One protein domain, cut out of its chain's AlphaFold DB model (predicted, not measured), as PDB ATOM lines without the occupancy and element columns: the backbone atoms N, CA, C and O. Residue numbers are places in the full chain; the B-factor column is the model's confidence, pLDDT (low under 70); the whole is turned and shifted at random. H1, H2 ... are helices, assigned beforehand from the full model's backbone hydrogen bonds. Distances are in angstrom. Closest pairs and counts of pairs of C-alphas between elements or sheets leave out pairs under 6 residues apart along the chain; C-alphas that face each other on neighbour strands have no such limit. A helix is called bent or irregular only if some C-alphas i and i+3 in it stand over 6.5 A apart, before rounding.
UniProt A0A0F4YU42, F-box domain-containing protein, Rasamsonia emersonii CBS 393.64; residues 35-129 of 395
ATOM      1  N   ASP A  35     -14.038  18.966   7.768       88.38
ATOM      2  CA  ASP A  35     -13.251  18.638   8.962       88.38
ATOM      3  C   ASP A  35     -12.081  17.698   8.641       88.38
ATOM      4  O   ASP A  35     -10.960  17.942   9.083       88.38
ATOM      5  N   THR A  36     -12.298  16.696   7.784       86.12
ATOM      6  CA  THR A  36     -11.240  15.765   7.375       86.12
ATOM      7  C   THR A  36     -10.179  16.460   6.517       86.12
ATOM      8  O   THR A  36      -8.988  16.332   6.789       86.12
ATOM      9  N   VAL A  37     -10.577  17.227   5.493       87.56
ATOM     10  CA  VAL A  37      -9.604  17.923   4.620       87.56
ATOM     11  C   VAL A  37      -8.950  19.127   5.284       87.56
ATOM     12  O   VAL A  37      -7.876  19.543   4.859       87.56
ATOM     13  N   ASN A  38      -9.587  19.695   6.305       88.25
ATOM     14  CA  ASN A  38      -9.024  20.743   7.145       88.25
ATOM     15  C   ASN A  38      -8.277  20.172   8.359       88.25
ATOM     16  O   ASN A  38      -7.812  20.934   9.200       88.25
ATOM     17  N   GLU A  39      -8.153  18.845   8.457       85.06
ATOM     18  CA  GLU A  39      -7.392  18.140   9.494       85.06
ATOM     19  C   GLU A  39      -7.828  18.503  10.919       85.06
ATOM     20  O   GLU A  39      -7.003  18.669  11.815       85.06
ATOM     21  N   ASN A  40      -9.134  18.675  11.117       85.38
ATOM     22  CA  ASN A  40      -9.755  19.101  12.373       85.38
ATOM     23  C   ASN A  40      -9.263  20.457  12.904       85.38
ATOM     24  O   ASN A  40      -9.447  20.773  14.081       85.38
ATOM     25  N   ARG A  41      -8.656  21.292  12.051       84.19
ATOM     26  CA  ARG A  41      -8.231  22.631  12.458       84.19
ATOM     27  C   ARG A  41      -9.428  23.538  12.727       84.19
ATOM     28  O   ARG A  41     -10.445  23.448  12.028       84.19
ATOM     29  N   PRO A  42      -9.280  24.492  13.663       87.56
ATOM     30  CA  PRO A  42     -10.236  25.574  13.810       87.56
ATOM     31  C   PRO A  42     -10.360  26.376  12.514       87.56
ATOM     32  O   PRO A  42      -9.374  26.590  11.809       87.56
ATOM     33  N   LEU A  43     -11.562  26.893  12.256       88.25
ATOM     34  CA  LEU A  43     -11.798  27.829  11.158       88.25
ATOM     35  C   LEU A  43     -10.845  29.024  11.242       88.25
ATOM     36  O   LEU A  43     -10.613  29.585  12.332       88.25
ATOM     37  N   ALA A  44     -10.360  29.447  10.077       86.50
ATOM     38  CA  ALA A  44      -9.567  30.657   9.946       86.50
ATOM     39  C   ALA A  44     -10.369  31.867  10.448       86.50
ATOM     40  O   ALA A  44     -11.598  31.910  10.346       86.50
ATOM     41  N   ALA A  45      -9.684  32.884  10.979       84.62
ATOM     42  CA  ALA A  45     -10.346  34.083  11.501       84.62
ATOM     43  C   ALA A  45     -11.267  34.744  10.454       84.62
ATOM     44  O   ALA A  45     -12.362  35.188  10.794       84.62
ATOM     45  N   SER A  46     -10.861  34.719   9.181       82.00
ATOM     46  CA  SER A  46     -11.630  35.225   8.036       82.00
ATOM     47  C   SER A  46     -12.888  34.411   7.705       82.00
ATOM     48  O   SER A  46     -13.776  34.916   7.023       82.00
ATOM     49  N   SER A  47     -12.998  33.179   8.198       86.19
ATOM     50  CA  SER A  47     -14.124  32.279   7.930       86.19
ATOM     51  C   SER A  47     -15.142  32.227   9.070       86.19
ATOM     52  O   SER A  47     -16.296  31.875   8.838       86.19
ATOM     53  N   ARG A  48     -14.758  32.606  10.298       85.38
ATOM     54  CA  ARG A  48     -15.631  32.548  11.493       85.38
ATOM     55  C   ARG A  48     -16.856  33.460  11.406       85.38
ATOM     56  O   ARG A  48     -17.881  33.175  12.018       85.38
ATOM     57  N   SER A  49     -16.759  34.554  10.656       84.06
ATOM     58  CA  SER A  49     -17.870  35.480  10.416       84.06
ATOM     59  C   SER A  49     -18.781  35.047   9.260       84.06
ATOM     60  O   SER A  49     -19.839  35.643   9.069       84.06
ATOM     61  N   SER A  50     -18.408  34.015   8.496       87.94
ATOM     62  CA  SER A  50     -19.178  33.565   7.338       87.94
ATOM     63  C   SER A  50     -20.347  32.672   7.750       87.94
ATOM     64  O   SER A  50     -20.182  31.680   8.458       87.94
ATOM     65  N   ASN A  51     -21.538  32.981   7.231       89.50
ATOM     66  CA  ASN A  51     -22.731  32.151   7.423       89.50
ATOM     67  C   ASN A  51     -22.600  30.766   6.776       89.50
ATOM     68  O   ASN A  51     -23.289  29.840   7.193       89.50
ATOM     69  N   LEU A  52     -21.707  30.611   5.792       90.94
ATOM     70  CA  LEU A  52     -21.467  29.333   5.130       90.94
ATOM     71  C   LEU A  52     -20.973  28.283   6.132       90.94
ATOM     72  O   LEU A  52     -21.539  27.200   6.206       90.94
ATOM     73  N   PHE A  53     -19.988  28.626   6.966       90.31
ATOM     74  CA  PHE A  53     -19.386  27.703   7.939       90.31
ATOM     75  C   PHE A  53     -20.216  27.510   9.218       90.31
ATOM     76  O   PHE A  53     -19.766  26.845  10.146       90.31
ATOM     77  N   ARG A  54     -21.437  28.065   9.270       89.88
ATOM     78  CA  ARG A  54     -22.444  27.734  10.296       89.88
ATOM     79  C   ARG A  54     -23.300  26.528   9.909       89.88
ATOM     80  O   ARG A  54     -24.053  26.027  10.738       89.88
ATOM     81  N   LEU A  55     -23.226  26.097   8.649       91.94
ATOM     82  CA  LEU A  55     -23.922  24.913   8.170       91.94
ATOM     83  C   LEU A  55     -23.228  23.634   8.673       91.94
ATOM     84  O   LEU A  55     -22.005  23.636   8.835       91.94
ATOM     85  N   PRO A  56     -23.975  22.530   8.854       92.19
ATOM     86  CA  PRO A  56     -23.393  21.210   9.073       92.19
ATOM     87  C   PRO A  56     -22.348  20.849   8.006       92.19
ATOM     88  O   PRO A  56     -22.486  21.194   6.826       92.19
ATOM     89  N   VAL A  57     -21.301  20.137   8.422       88.38
ATOM     90  CA  VAL A  57     -20.123  19.817   7.599       88.38
ATOM     91  C   VAL A  57     -20.477  19.000   6.344       88.38
ATOM     92  O   VAL A  57     -19.855  19.127   5.282       88.38
ATOM     93  N   GLU A  58     -21.542  18.209   6.430       87.50
ATOM     94  CA  GLU A  58     -22.107  17.418   5.342       87.50
ATOM     95  C   GLU A  58     -22.672  18.321   4.240       87.50
ATOM     96  O   GLU A  58     -22.493  18.044   3.048       87.50
ATOM     97  N   LEU A  59     -23.304  19.437   4.625       90.75
ATOM     98  CA  LEU A  59     -23.856  20.409   3.682       90.75
ATOM     99  C   LEU A  59     -22.748  21.171   2.962       90.75
ATOM    100  O   LEU A  59     -22.857  21.378   1.756       90.75
ATOM    101  N   LEU A  60     -21.654  21.518   3.649       91.44
ATOM    102  CA  LEU A  60     -20.489  22.159   3.024       91.44
ATOM    103  C   LEU A  60     -19.927  21.305   1.883       91.44
ATOM    104  O   LEU A  60     -19.694  21.792   0.775       91.44
ATOM    105  N   THR A  61     -19.783  20.006   2.135       86.75
ATOM    106  CA  THR A  61     -19.279  19.041   1.152       86.75
ATOM    107  C   THR A  61     -20.219  18.931  -0.053       86.75
ATOM    108  O   THR A  61     -19.768  18.863  -1.197       86.75
ATOM    109  N   ARG A  62     -21.539  18.963   0.178       89.06
ATOM    110  CA  ARG A  62     -22.552  18.927  -0.888       89.06
ATOM    111  C   ARG A  62     -22.609  20.206  -1.710       89.06
ATOM    112  O   ARG A  62     -22.669  20.121  -2.932       89.06
ATOM    113  N   ILE A  63     -22.516  21.365  -1.069       90.56
ATOM    114  CA  ILE A  63     -22.466  22.663  -1.751       90.56
ATOM    115  C   ILE A  63     -21.305  22.679  -2.746       90.56
ATOM    116  O   ILE A  63     -21.507  22.961  -3.923       90.56
ATOM    117  N   VAL A  64     -20.110  22.279  -2.308       90.38
ATOM    118  CA  VAL A  64     -18.915  22.255  -3.163       90.38
ATOM    119  C   VAL A  64     -19.055  21.284  -4.331       90.38
ATOM    120  O   VAL A  64     -18.554  21.567  -5.418       90.38
ATOM    121  N   GLN A  65     -19.732  20.150  -4.142       88.69
ATOM    122  CA  GLN A  65     -19.995  19.191  -5.219       88.69
ATOM    123  C   GLN A  65     -20.949  19.747  -6.283       88.69
ATOM    124  O   GLN A  65     -20.780  19.431  -7.459       88.69
ATOM    125  N   LEU A  66     -21.905  20.589  -5.884       91.06
ATOM    126  CA  LEU A  66     -22.891  21.197  -6.782       91.06
ATOM    127  C   LEU A  66     -22.345  22.389  -7.577       91.06
ATOM    128  O   LEU A  66     -22.943  22.769  -8.583       91.06
ATOM    129  N   LEU A  67     -21.217  22.976  -7.166       90.94
ATOM    130  CA  LEU A  67     -20.604  24.066  -7.925       90.94
ATOM    131  C   LEU A  67     -20.195  23.589  -9.337       90.94
ATOM    132  O   LEU A  67     -19.774  22.445  -9.518       90.94
ATOM    133  N   PRO A  68     -20.249  24.423 -10.378       91.19
ATOM    134  CA  PRO A  68     -19.568  24.104 -11.629       91.19
ATOM    135  C   PRO A  68     -18.046  24.198 -11.434       91.19
ATOM    136  O   PRO A  68     -17.567  25.009 -10.642       91.19
ATOM    137  N   SER A  69     -17.264  23.392 -12.162       86.50
ATOM    138  CA  SER A  69     -15.794  23.395 -12.035       86.50
ATOM    139  C   SER A  69     -15.171  24.769 -12.306       86.50
ATOM    140  O   SER A  69     -14.164  25.110 -11.692       86.50
ATOM    141  N   SER A  70     -15.793  25.570 -13.179       88.19
ATOM    142  CA  SER A  70     -15.389  26.948 -13.476       88.19
ATOM    143  C   SER A  70     -15.520  27.891 -12.277       88.19
ATOM    144  O   SER A  70     -14.705  28.794 -12.142       88.19
ATOM    145  N   ALA A  71     -16.481  27.660 -11.377       91.06
ATOM    146  CA  ALA A  71     -16.711  28.509 -10.204       91.06
ATOM    147  C   ALA A  71     -15.829  28.142  -9.000       91.06
ATOM    148  O   ALA A  71     -15.817  28.863  -8.006       91.06
ATOM    149  N   LEU A  72     -15.087  27.027  -9.056       89.38
ATOM    150  CA  LEU A  72     -14.221  26.606  -7.947       89.38
ATOM    151  C   LEU A  72     -13.054  27.575  -7.723       89.38
ATOM    152  O   LEU A  72     -12.628  27.750  -6.587       89.38
ATOM    153  N   ALA A  73     -12.551  28.216  -8.783       87.19
ATOM    154  CA  ALA A  73     -11.498  29.223  -8.660       87.19
ATOM    155  C   ALA A  73     -12.000  30.461  -7.901       87.19
ATOM    156  O   ALA A  73     -11.369  30.879  -6.935       87.19
ATOM    157  N   ASP A  74     -13.172  30.979  -8.272       91.81
ATOM    158  CA  ASP A  74     -13.777  32.143  -7.616       91.81
ATOM    159  C   ASP A  74     -14.177  31.828  -6.173       91.81
ATOM    160  O   ASP A  74     -13.921  32.608  -5.256       91.81
ATOM    161  N   PHE A  75     -14.735  30.637  -5.942       91.38
ATOM    162  CA  PHE A  75     -15.071  30.166  -4.603       91.38
ATOM    163  C   PHE A  75     -13.824  30.067  -3.704       91.38
ATOM    164  O   PHE A  75     -13.864  30.472  -2.541       91.38
ATOM    165  N   ALA A  76     -12.682  29.629  -4.245       90.81
ATOM    166  CA  ALA A  76     -11.415  29.564  -3.517       90.81
ATOM    167  C   ALA A  76     -10.840  30.935  -3.107       90.81
ATOM    168  O   ALA A  76      -9.985  30.997  -2.215       90.81
ATOM    169  N   LEU A  77     -11.274  32.027  -3.744       89.50
ATOM    170  CA  LEU A  77     -10.824  33.387  -3.428       89.50
ATOM    171  C   LEU A  77     -11.575  34.010  -2.244       89.50
ATOM    172  O   LEU A  77     -11.060  34.951  -1.646       89.50
ATOM    173  N   VAL A  78     -12.745  33.478  -1.869       90.31
ATOM    174  CA  VAL A  78     -13.610  34.058  -0.825       90.31
ATOM    175  C   VAL A  78     -12.916  34.102   0.539       90.31
ATOM    176  O   VAL A  78     -12.945  35.125   1.219       90.31
ATOM    177  N   ASN A  79     -12.295  32.996   0.957       90.00
ATOM    178  CA  ASN A  79     -11.443  32.912   2.146       90.00
ATOM    179  C   ASN A  79     -10.617  31.611   2.137       90.00
ATOM    180  O   ASN A  79     -10.731  30.775   1.238       90.00
ATOM    181  N   GLN A  80      -9.771  31.445   3.156       88.25
ATOM    182  CA  GLN A  80      -8.864  30.305   3.294       88.25
ATOM    183  C   GLN A  80      -9.596  28.957   3.384       88.25
ATOM    184  O   GLN A  80      -9.154  27.983   2.779       88.25
ATOM    185  N   ASP A  81     -10.736  28.896   4.070       91.50
ATOM    186  CA  ASP A  81     -11.469  27.638   4.232       91.50
ATOM    187  C   ASP A  81     -12.288  27.294   2.973       91.50
ATOM    188  O   ASP A  81     -12.398  26.125   2.604       91.50
ATOM    189  N   CYS A  82     -12.773  28.296   2.224       92.31
ATOM    190  CA  CYS A  82     -13.378  28.091   0.899       92.31
ATOM    191  C   CYS A  82     -12.340  27.603  -0.119       92.31
ATOM    192  O   CYS A  82     -12.648  26.777  -0.982       92.31
ATOM    193  N   ARG A  83     -11.082  28.043   0.009       91.56
ATOM    194  CA  ARG A  83      -9.956  27.491  -0.757       91.56
ATOM    195  C   ARG A  83      -9.738  26.017  -0.448       91.56
ATOM    196  O   ARG A  83      -9.581  25.232  -1.380       91.56
ATOM    197  N   GLN A  84      -9.768  25.628   0.824       91.19
ATOM    198  CA  GLN A  84      -9.587  24.230   1.212       91.19
ATOM    199  C   GLN A  84     -10.759  23.344   0.769       91.19
ATOM    200  O   GLN A  84     -10.552  22.246   0.257       91.19
ATOM    201  N   LEU A  85     -11.986  23.861   0.847       91.88
ATOM    202  CA  LEU A  85     -13.165  23.234   0.255       91.88
ATOM    203  C   LEU A  85     -13.048  23.082  -1.269       91.88
ATOM    204  O   LEU A  85     -13.353  22.031  -1.815       91.88
ATOM    205  N   SER A  86     -12.569  24.102  -1.977       92.00
ATOM    206  CA  SER A  86     -12.359  24.011  -3.429       92.00
ATOM    207  C   SER A  86     -11.326  22.937  -3.771       92.00
ATOM    208  O   SER A  86     -11.534  22.123  -4.677       92.00
ATOM    209  N   ARG A  87     -10.235  22.886  -2.996       90.62
ATOM    210  CA  ARG A  87      -9.171  21.891  -3.148       90.62
ATOM    211  C   ARG A  87      -9.666  20.466  -2.916       90.62
ATOM    212  O   ARG A  87      -9.270  19.584  -3.675       90.62
ATOM    213  N   SER A  88     -10.570  20.244  -1.956       89.81
ATOM    214  CA  SER A  88     -11.128  18.911  -1.665       89.81
ATOM    215  C   SER A  88     -11.823  18.271  -2.862       89.81
ATOM    216  O   SER A  88     -11.884  17.047  -2.955       89.81
ATOM    217  N   ARG A  89     -12.300  19.090  -3.806       89.31
ATOM    218  CA  ARG A  89     -12.863  18.630  -5.073       89.31
ATOM    219  C   ARG A  89     -11.873  18.654  -6.228       89.31
ATOM    220  O   ARG A  89     -11.836  17.693  -6.989       89.31
ATOM    221  N   GLN A  90     -11.088  19.719  -6.374       88.12
ATOM    222  CA  GLN A  90     -10.133  19.846  -7.483       88.12
ATOM    223  C   GLN A  90      -9.032  18.783  -7.427       88.12
ATOM    224  O   GLN A  90      -8.648  18.246  -8.461       88.12
ATOM    225  N   PHE A  91      -8.561  18.455  -6.224       87.69
ATOM    226  CA  PHE A  91      -7.441  17.544  -6.006       87.69
ATOM    227  C   PHE A  91      -7.877  16.160  -5.519       87.69
ATOM    228  O   PHE A  91      -7.023  15.322  -5.265       87.69
ATOM    229  N   ALA A  92      -9.185  15.860  -5.481       84.56
ATOM    230  CA  ALA A  92      -9.694  14.517  -5.168       84.56
ATOM    231  C   ALA A  92      -9.022  13.429  -6.026       84.56
ATOM    232  O   ALA A  92      -8.767  12.312  -5.565       84.56
ATOM    233  N   ARG A  93      -8.677  13.778  -7.271       82.12
ATOM    234  CA  ARG A  93      -7.886  12.955  -8.179       82.12
ATOM    235  C   ARG A  93      -6.757  13.779  -8.792       82.12
ATOM    236  O   ARG A  93      -7.025  14.743  -9.501       82.12
ATOM    237  N   VAL A  94      -5.516  13.345  -8.597       80.50
ATOM    238  CA  VAL A  94      -4.317  13.993  -9.145       80.50
ATOM    239  C   VAL A  94      -3.659  13.066 -10.159       80.50
ATOM    240  O   VAL A  94      -3.238  11.967  -9.815       80.50
ATOM    241  N   ARG A  95      -3.586  13.485 -11.425       77.50
ATOM    242  CA  ARG A  95      -2.898  12.732 -12.484       77.50
ATOM    243  C   ARG A  95      -1.437  13.165 -12.541       77.50
ATOM    244  O   ARG A  95      -1.160  14.349 -12.729       77.50
ATOM    245  N   PHE A  96      -0.524  12.207 -12.407       74.88
ATOM    246  CA  PHE A  96       0.888  12.429 -12.704       74.88
ATOM    247  C   PHE A  96       1.199  11.868 -14.082       74.88
ATOM    248  O   PHE A  96       1.045  10.669 -14.305       74.88
ATOM    249  N   ASP A  97       1.601  12.747 -14.995       72.88
ATOM    250  CA  ASP A  97       1.862  12.433 -16.403       72.88
ATOM    251  C   ASP A  97       3.303  12.739 -16.835       72.88
ATOM    252  O   ASP A  97       3.602  12.816 -18.029       72.88
ATOM    253  N   TYR A  98       4.179  12.949 -15.848       62.56
ATOM    254  CA  TYR A  98       5.554  13.418 -16.004       62.56
ATOM    255  C   TYR A  98       5.697  14.817 -16.637       62.56
ATOM    256  O   TYR A  98       6.821  15.246 -16.872       62.56
ATOM    257  N   SER A  99       4.633  15.594 -16.846       66.75
ATOM    258  CA  SER A  99       4.761  17.013 -17.211       66.75
ATOM    259  C   SER A  99       5.429  17.836 -16.098       66.75
ATOM    260  O   SER A  99       5.517  17.410 -14.942       66.75
ATOM    261  N   LEU A 100       5.882  19.053 -16.421       56.16
ATOM    262  CA  LEU A 100       6.415  19.994 -15.422       56.16
ATOM    263  C   LEU A 100       5.388  20.297 -14.320       56.16
ATOM    264  O   LEU A 100       5.722  20.237 -13.144       56.16
ATOM    265  N   LYS A 101       4.114  20.490 -14.689       69.38
ATOM    266  CA  LYS A 101       3.018  20.727 -13.736       69.38
ATOM    267  C   LYS A 101       2.822  19.548 -12.782       69.38
ATOM    268  O   LYS A 101       2.581  19.750 -11.596       69.38
ATOM    269  N   SER A 102       2.938  18.321 -13.292       72.06
ATOM    270  CA  SER A 102       2.897  17.112 -12.471       72.06
ATOM    271  C   SER A 102       4.082  17.027 -11.512       72.06
ATOM    272  O   SER A 102       3.883  16.657 -10.362       72.06
ATOM    273  N   LEU A 103       5.294  17.400 -11.929       67.44
ATOM    274  CA  LEU A 103       6.446  17.416 -11.024       67.44
ATOM    275  C   LEU A 103       6.358  18.522  -9.968       67.44
ATOM    276  O   LEU A 103       6.676  18.267  -8.812       67.44
ATOM    277  N   ASP A 104       5.887  19.716 -10.323       70.75
ATOM    278  CA  ASP A 104       5.691  20.800  -9.356       70.75
ATOM    279  C   ASP A 104       4.620  20.439  -8.323       70.75
ATOM    280  O   ASP A 104       4.811  20.637  -7.125       70.75
ATOM    281  N   LEU A 105       3.522  19.818  -8.758       74.88
ATOM    282  CA  LEU A 105       2.504  19.309  -7.844       74.88
ATOM    283  C   LEU A 105       3.036  18.165  -6.968       74.88
ATOM    284  O   LEU A 105       2.707  18.099  -5.785       74.88
ATOM    285  N   LEU A 106       3.879  17.290  -7.526       74.12
ATOM    286  CA  LEU A 106       4.545  16.237  -6.765       74.12
ATOM    287  C   LEU A 106       5.439  16.851  -5.689       74.12
ATOM    288  O   LEU A 106       5.334  16.440  -4.542       74.12
ATOM    289  N   ARG A 107       6.242  17.872  -6.019       69.56
ATOM    290  CA  ARG A 107       7.080  18.605  -5.055       69.56
ATOM    291  C   ARG A 107       6.261  19.169  -3.896       69.56
ATOM    292  O   ARG A 107       6.682  19.018  -2.757       69.56
ATOM    293  N   VAL A 108       5.086  19.750  -4.157       75.75
ATOM    294  CA  VAL A 108       4.211  20.270  -3.088       75.75
ATOM    295  C   VAL A 108       3.661  19.149  -2.202       75.75
ATOM    296  O   VAL A 108       3.694  19.262  -0.983       75.75
ATOM    297  N   LEU A 109       3.180  18.050  -2.786       77.69
ATOM    298  CA  LEU A 109       2.655  16.914  -2.012       77.69
ATOM    299  C   LEU A 109       3.740  16.223  -1.184       77.69
ATOM    300  O   LEU A 109       3.498  15.772  -0.067       77.69
ATOM    301  N   VAL A 110       4.943  16.177  -1.741       69.88
ATOM    302  CA  VAL A 110       6.156  15.705  -1.091       69.88
ATOM    303  C   VAL A 110       6.489  16.649   0.081       69.88
ATOM    304  O   VAL A 110       6.570  16.163   1.206       69.88
ATOM    305  N   GLN A 111       6.469  17.978  -0.118       70.19
ATOM    306  CA  GLN A 111       6.619  18.989   0.946       70.19
ATOM    307  C   GLN A 111       5.617  18.831   2.097       70.19
ATOM    308  O   GLN A 111       5.981  18.898   3.270       70.19
ATOM    309  N   GLU A 112       4.348  18.582   1.788       77.31
ATOM    310  CA  GLU A 112       3.321  18.360   2.808       77.31
ATOM    311  C   GLU A 112       3.519  17.051   3.573       77.31
ATOM    312  O   GLU A 112       3.235  16.993   4.768       77.31
ATOM    313  N   GLY A 113       4.020  16.002   2.913       67.06
ATOM    314  CA  GLY A 113       4.460  14.784   3.593       67.06
ATOM    315  C   GLY A 113       5.509  15.075   4.669       67.06
ATOM    316  O   GLY A 113       5.488  14.452   5.730       67.06
ATOM    317  N   PHE A 114       6.365  16.072   4.437       57.19
ATOM    318  CA  PHE A 114       7.416  16.482   5.372       57.19
ATOM    319  C   PHE A 114       6.880  17.290   6.535       57.19
ATOM    320  O   PHE A 114       7.201  16.979   7.681       57.19
ATOM    321  N   ASP A 115       5.977  18.236   6.269       68.62
ATOM    322  CA  ASP A 115       5.283  18.947   7.340       68.62
ATOM    323  C   ASP A 115       4.584  17.959   8.291       68.62
ATOM    324  O   ASP A 115       4.651  18.130   9.507       68.62
ATOM    325  N   ARG A 116       3.960  16.895   7.764       74.50
ATOM    326  CA  ARG A 116       3.293  15.865   8.582       74.50
ATOM    327  C   ARG A 116       4.254  15.079   9.452       74.50
ATOM    328  O   ARG A 116       3.937  14.833  10.614       74.50
ATOM    329  N   ALA A 117       5.396  14.677   8.904       64.19
ATOM    330  CA  ALA A 117       6.405  13.943   9.659       64.19
ATOM    331  C   ALA A 117       6.916  14.762  10.857       64.19
ATOM    332  O   ALA A 117       7.142  14.205  11.926       64.19
ATOM    333  N   GLN A 118       7.029  16.085  10.697       65.81
ATOM    334  CA  GLN A 118       7.537  16.991  11.730       65.81
ATOM    335  C   GLN A 118       6.471  17.496  12.715       65.81
ATOM    336  O   GLN A 118       6.817  17.921  13.813       65.81
ATOM    337  N   ASN A 119       5.183  17.463  12.355       72.81
ATOM    338  CA  ASN A 119       4.107  18.045  13.168       72.81
ATOM    339  C   ASN A 119       3.015  17.018  13.520       72.81
ATOM    340  O   ASN A 119       1.828  17.265  13.300       72.81
ATOM    341  N   ASN A 120       3.396  15.858  14.070       75.75
ATOM    342  CA  ASN A 120       2.464  14.828  14.567       75.75
ATOM    343  C   ASN A 120       1.372  14.419  13.552       75.75
ATOM    344  O   ASN A 120       0.214  14.209  13.908       75.75
ATOM    345  N   GLY A 121       1.726  14.332  12.269       70.50
ATOM    346  CA  GLY A 121       0.811  13.958  11.187       70.50
ATOM    347  C   GLY A 121       0.010  15.113  10.571       70.50
ATOM    348  O   GLY A 121      -0.760  14.874   9.635       70.50
ATOM    349  N   LEU A 122       0.201  16.351  11.038       73.00
ATOM    350  CA  LEU A 122      -0.485  17.556  10.558       73.00
ATOM    351  C   LEU A 122       0.434  18.426   9.700       73.00
ATOM    352  O   LEU A 122       1.646  18.399   9.833       73.00
ATOM    353  N   THR A 123      -0.130  19.232   8.809       77.00
ATOM    354  CA  THR A 123       0.662  20.179   7.996       77.00
ATOM    355  C   THR A 123       0.818  21.559   8.669       77.00
ATOM    356  O   THR A 123       0.169  21.828   9.681       77.00
ATOM    357  N   LYS A 124       1.622  22.507   8.167       69.44
ATOM    358  CA  LYS A 124       1.633  23.877   8.751       69.44
ATOM    359  C   LYS A 124       0.470  24.744   8.260       69.44
ATOM    360  O   LYS A 124      -0.016  25.614   8.979       69.44
ATOM    361  N   SER A 125      -0.044  24.460   7.069       71.44
ATOM    362  CA  SER A 125      -1.157  25.171   6.432       71.44
ATOM    363  C   SER A 125      -2.092  24.183   5.720       71.44
ATOM    364  O   SER A 125      -1.714  23.025   5.578       71.44
ATOM    365  N   PRO A 126      -3.305  24.581   5.290       71.19
ATOM    366  CA  PRO A 126      -4.237  23.660   4.643       71.19
ATOM    367  C   PRO A 126      -3.612  22.937   3.438       71.19
ATOM    368  O   PRO A 126      -3.140  23.580   2.494       71.19
ATOM    369  N   ALA A 127      -3.635  21.605   3.494       80.88
ATOM    370  CA  ALA A 127      -2.862  20.704   2.644       80.88
ATOM    371  C   ALA A 127      -3.628  20.202   1.412       80.88
ATOM    372  O   ALA A 127      -4.798  19.824   1.506       80.88
ATOM    373  N   LEU A 128      -2.955  20.121   0.267       84.56
ATOM    374  CA  LEU A 128      -3.418  19.471  -0.964       84.56
ATOM    375  C   LEU A 128      -3.466  17.941  -0.834       84.56
ATOM    376  O   LEU A 128      -4.358  17.289  -1.376       84.56
ATOM    377  N   GLY A 129      -2.543  17.353  -0.085       82.06
ATOM    378  CA  GLY A 129      -2.421  15.925   0.174       82.06
ATOM    379  C   GLY A 129      -3.593  15.385   0.980       82.06
ATOM    380  O   GLY A 129      -4.086  14.307   0.672       82.06
TER     381      GLY A 129
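This is residues 35 to 129 of the 395 residues of the protein "F-box domain-containing protein" of Rasamsonia emersonii CBS 393.64 (UniProt A0A0F4YU42). What shape do these atoms make? A helical hairpin of H2 and H3, with H1 packed slantwise on H3, makes one body, and the longer helix H4 is set off from it across a gap. The unnamed stretch of residues 35 to 56 winds past the end of that body where H1 and H3 begin, and residues 119 to 129 fold back from the end of H4 into the gap. What is it built of, and how large is it? The printed part has 95 residues with four named helices, H1, H2, H3 and H4 in chain order, and no named strand, and its class is all helix. It is compact, with a radius of gyration of the C-alphas of 14.2 A and spans of 40 by 33 by 20 A.

What comes first along the printed part? Residues 35 to 56 hold no named element. H1 follows at residues 57 to 66, starting at C-alpha 57 at (-20.123, 19.817, 7.599) and measuring 14.7 A. Where are the next two helices? H2 is residues 69 to 78, 15.6 A long, and is irregular, but only just: C-alphas 70 and 73 are 6.6 A apart. H3 is residues 80 to 90, 15.1 A long, with C-alpha 90 at (-10.133, 19.846, -7.483). Which helix is the longest? H4, residues 100 to 118, measures 27.3 A and ends with C-alpha 118 at (7.537, 16.991, 11.730).

How does H1 stand to the helices after it? H1 and H2 are close but not clearly touching, their closest C-alphas, of Val 64 and Leu 72, being 8.0 A apart. H1 and H3 touch, closest at the C-alphas of Val 64 and Leu 85, 6.8 A apart, and run the same way at a steep tilt of 57 degrees. What do H2 and H3 form? They touch as a helical hairpin, opposite ways at a shallow tilt of 17 degrees, with the closest C-alphas, of Ala 76 and Arg 83, 3.7 A apart. Does H4 meet another helix? H4 is apart from H1, H2 and H3. What do the backbones show? In H1 and H4 every O i to N i+4 pair is within hydrogen-bond range; in H2 it is 3 of 6 and in H3 6 of 7.

How far does the whole reach? The two C-alphas farthest apart, those of Ser 49 and Tyr 98, are 41.6 A apart. Is there a cut or a long link? The printed part has no cut; the links H1 to H2 and H2 to H3 are tight, and H3 to H4, with 9 residues between, is short. Where is confidence low? The mean pLDDT of the printed part is 82.3 and that of H4 is 70; under 70 are residues 98 to 101, 103, 107, 110, 113 to 115, 117 to 118 and 124.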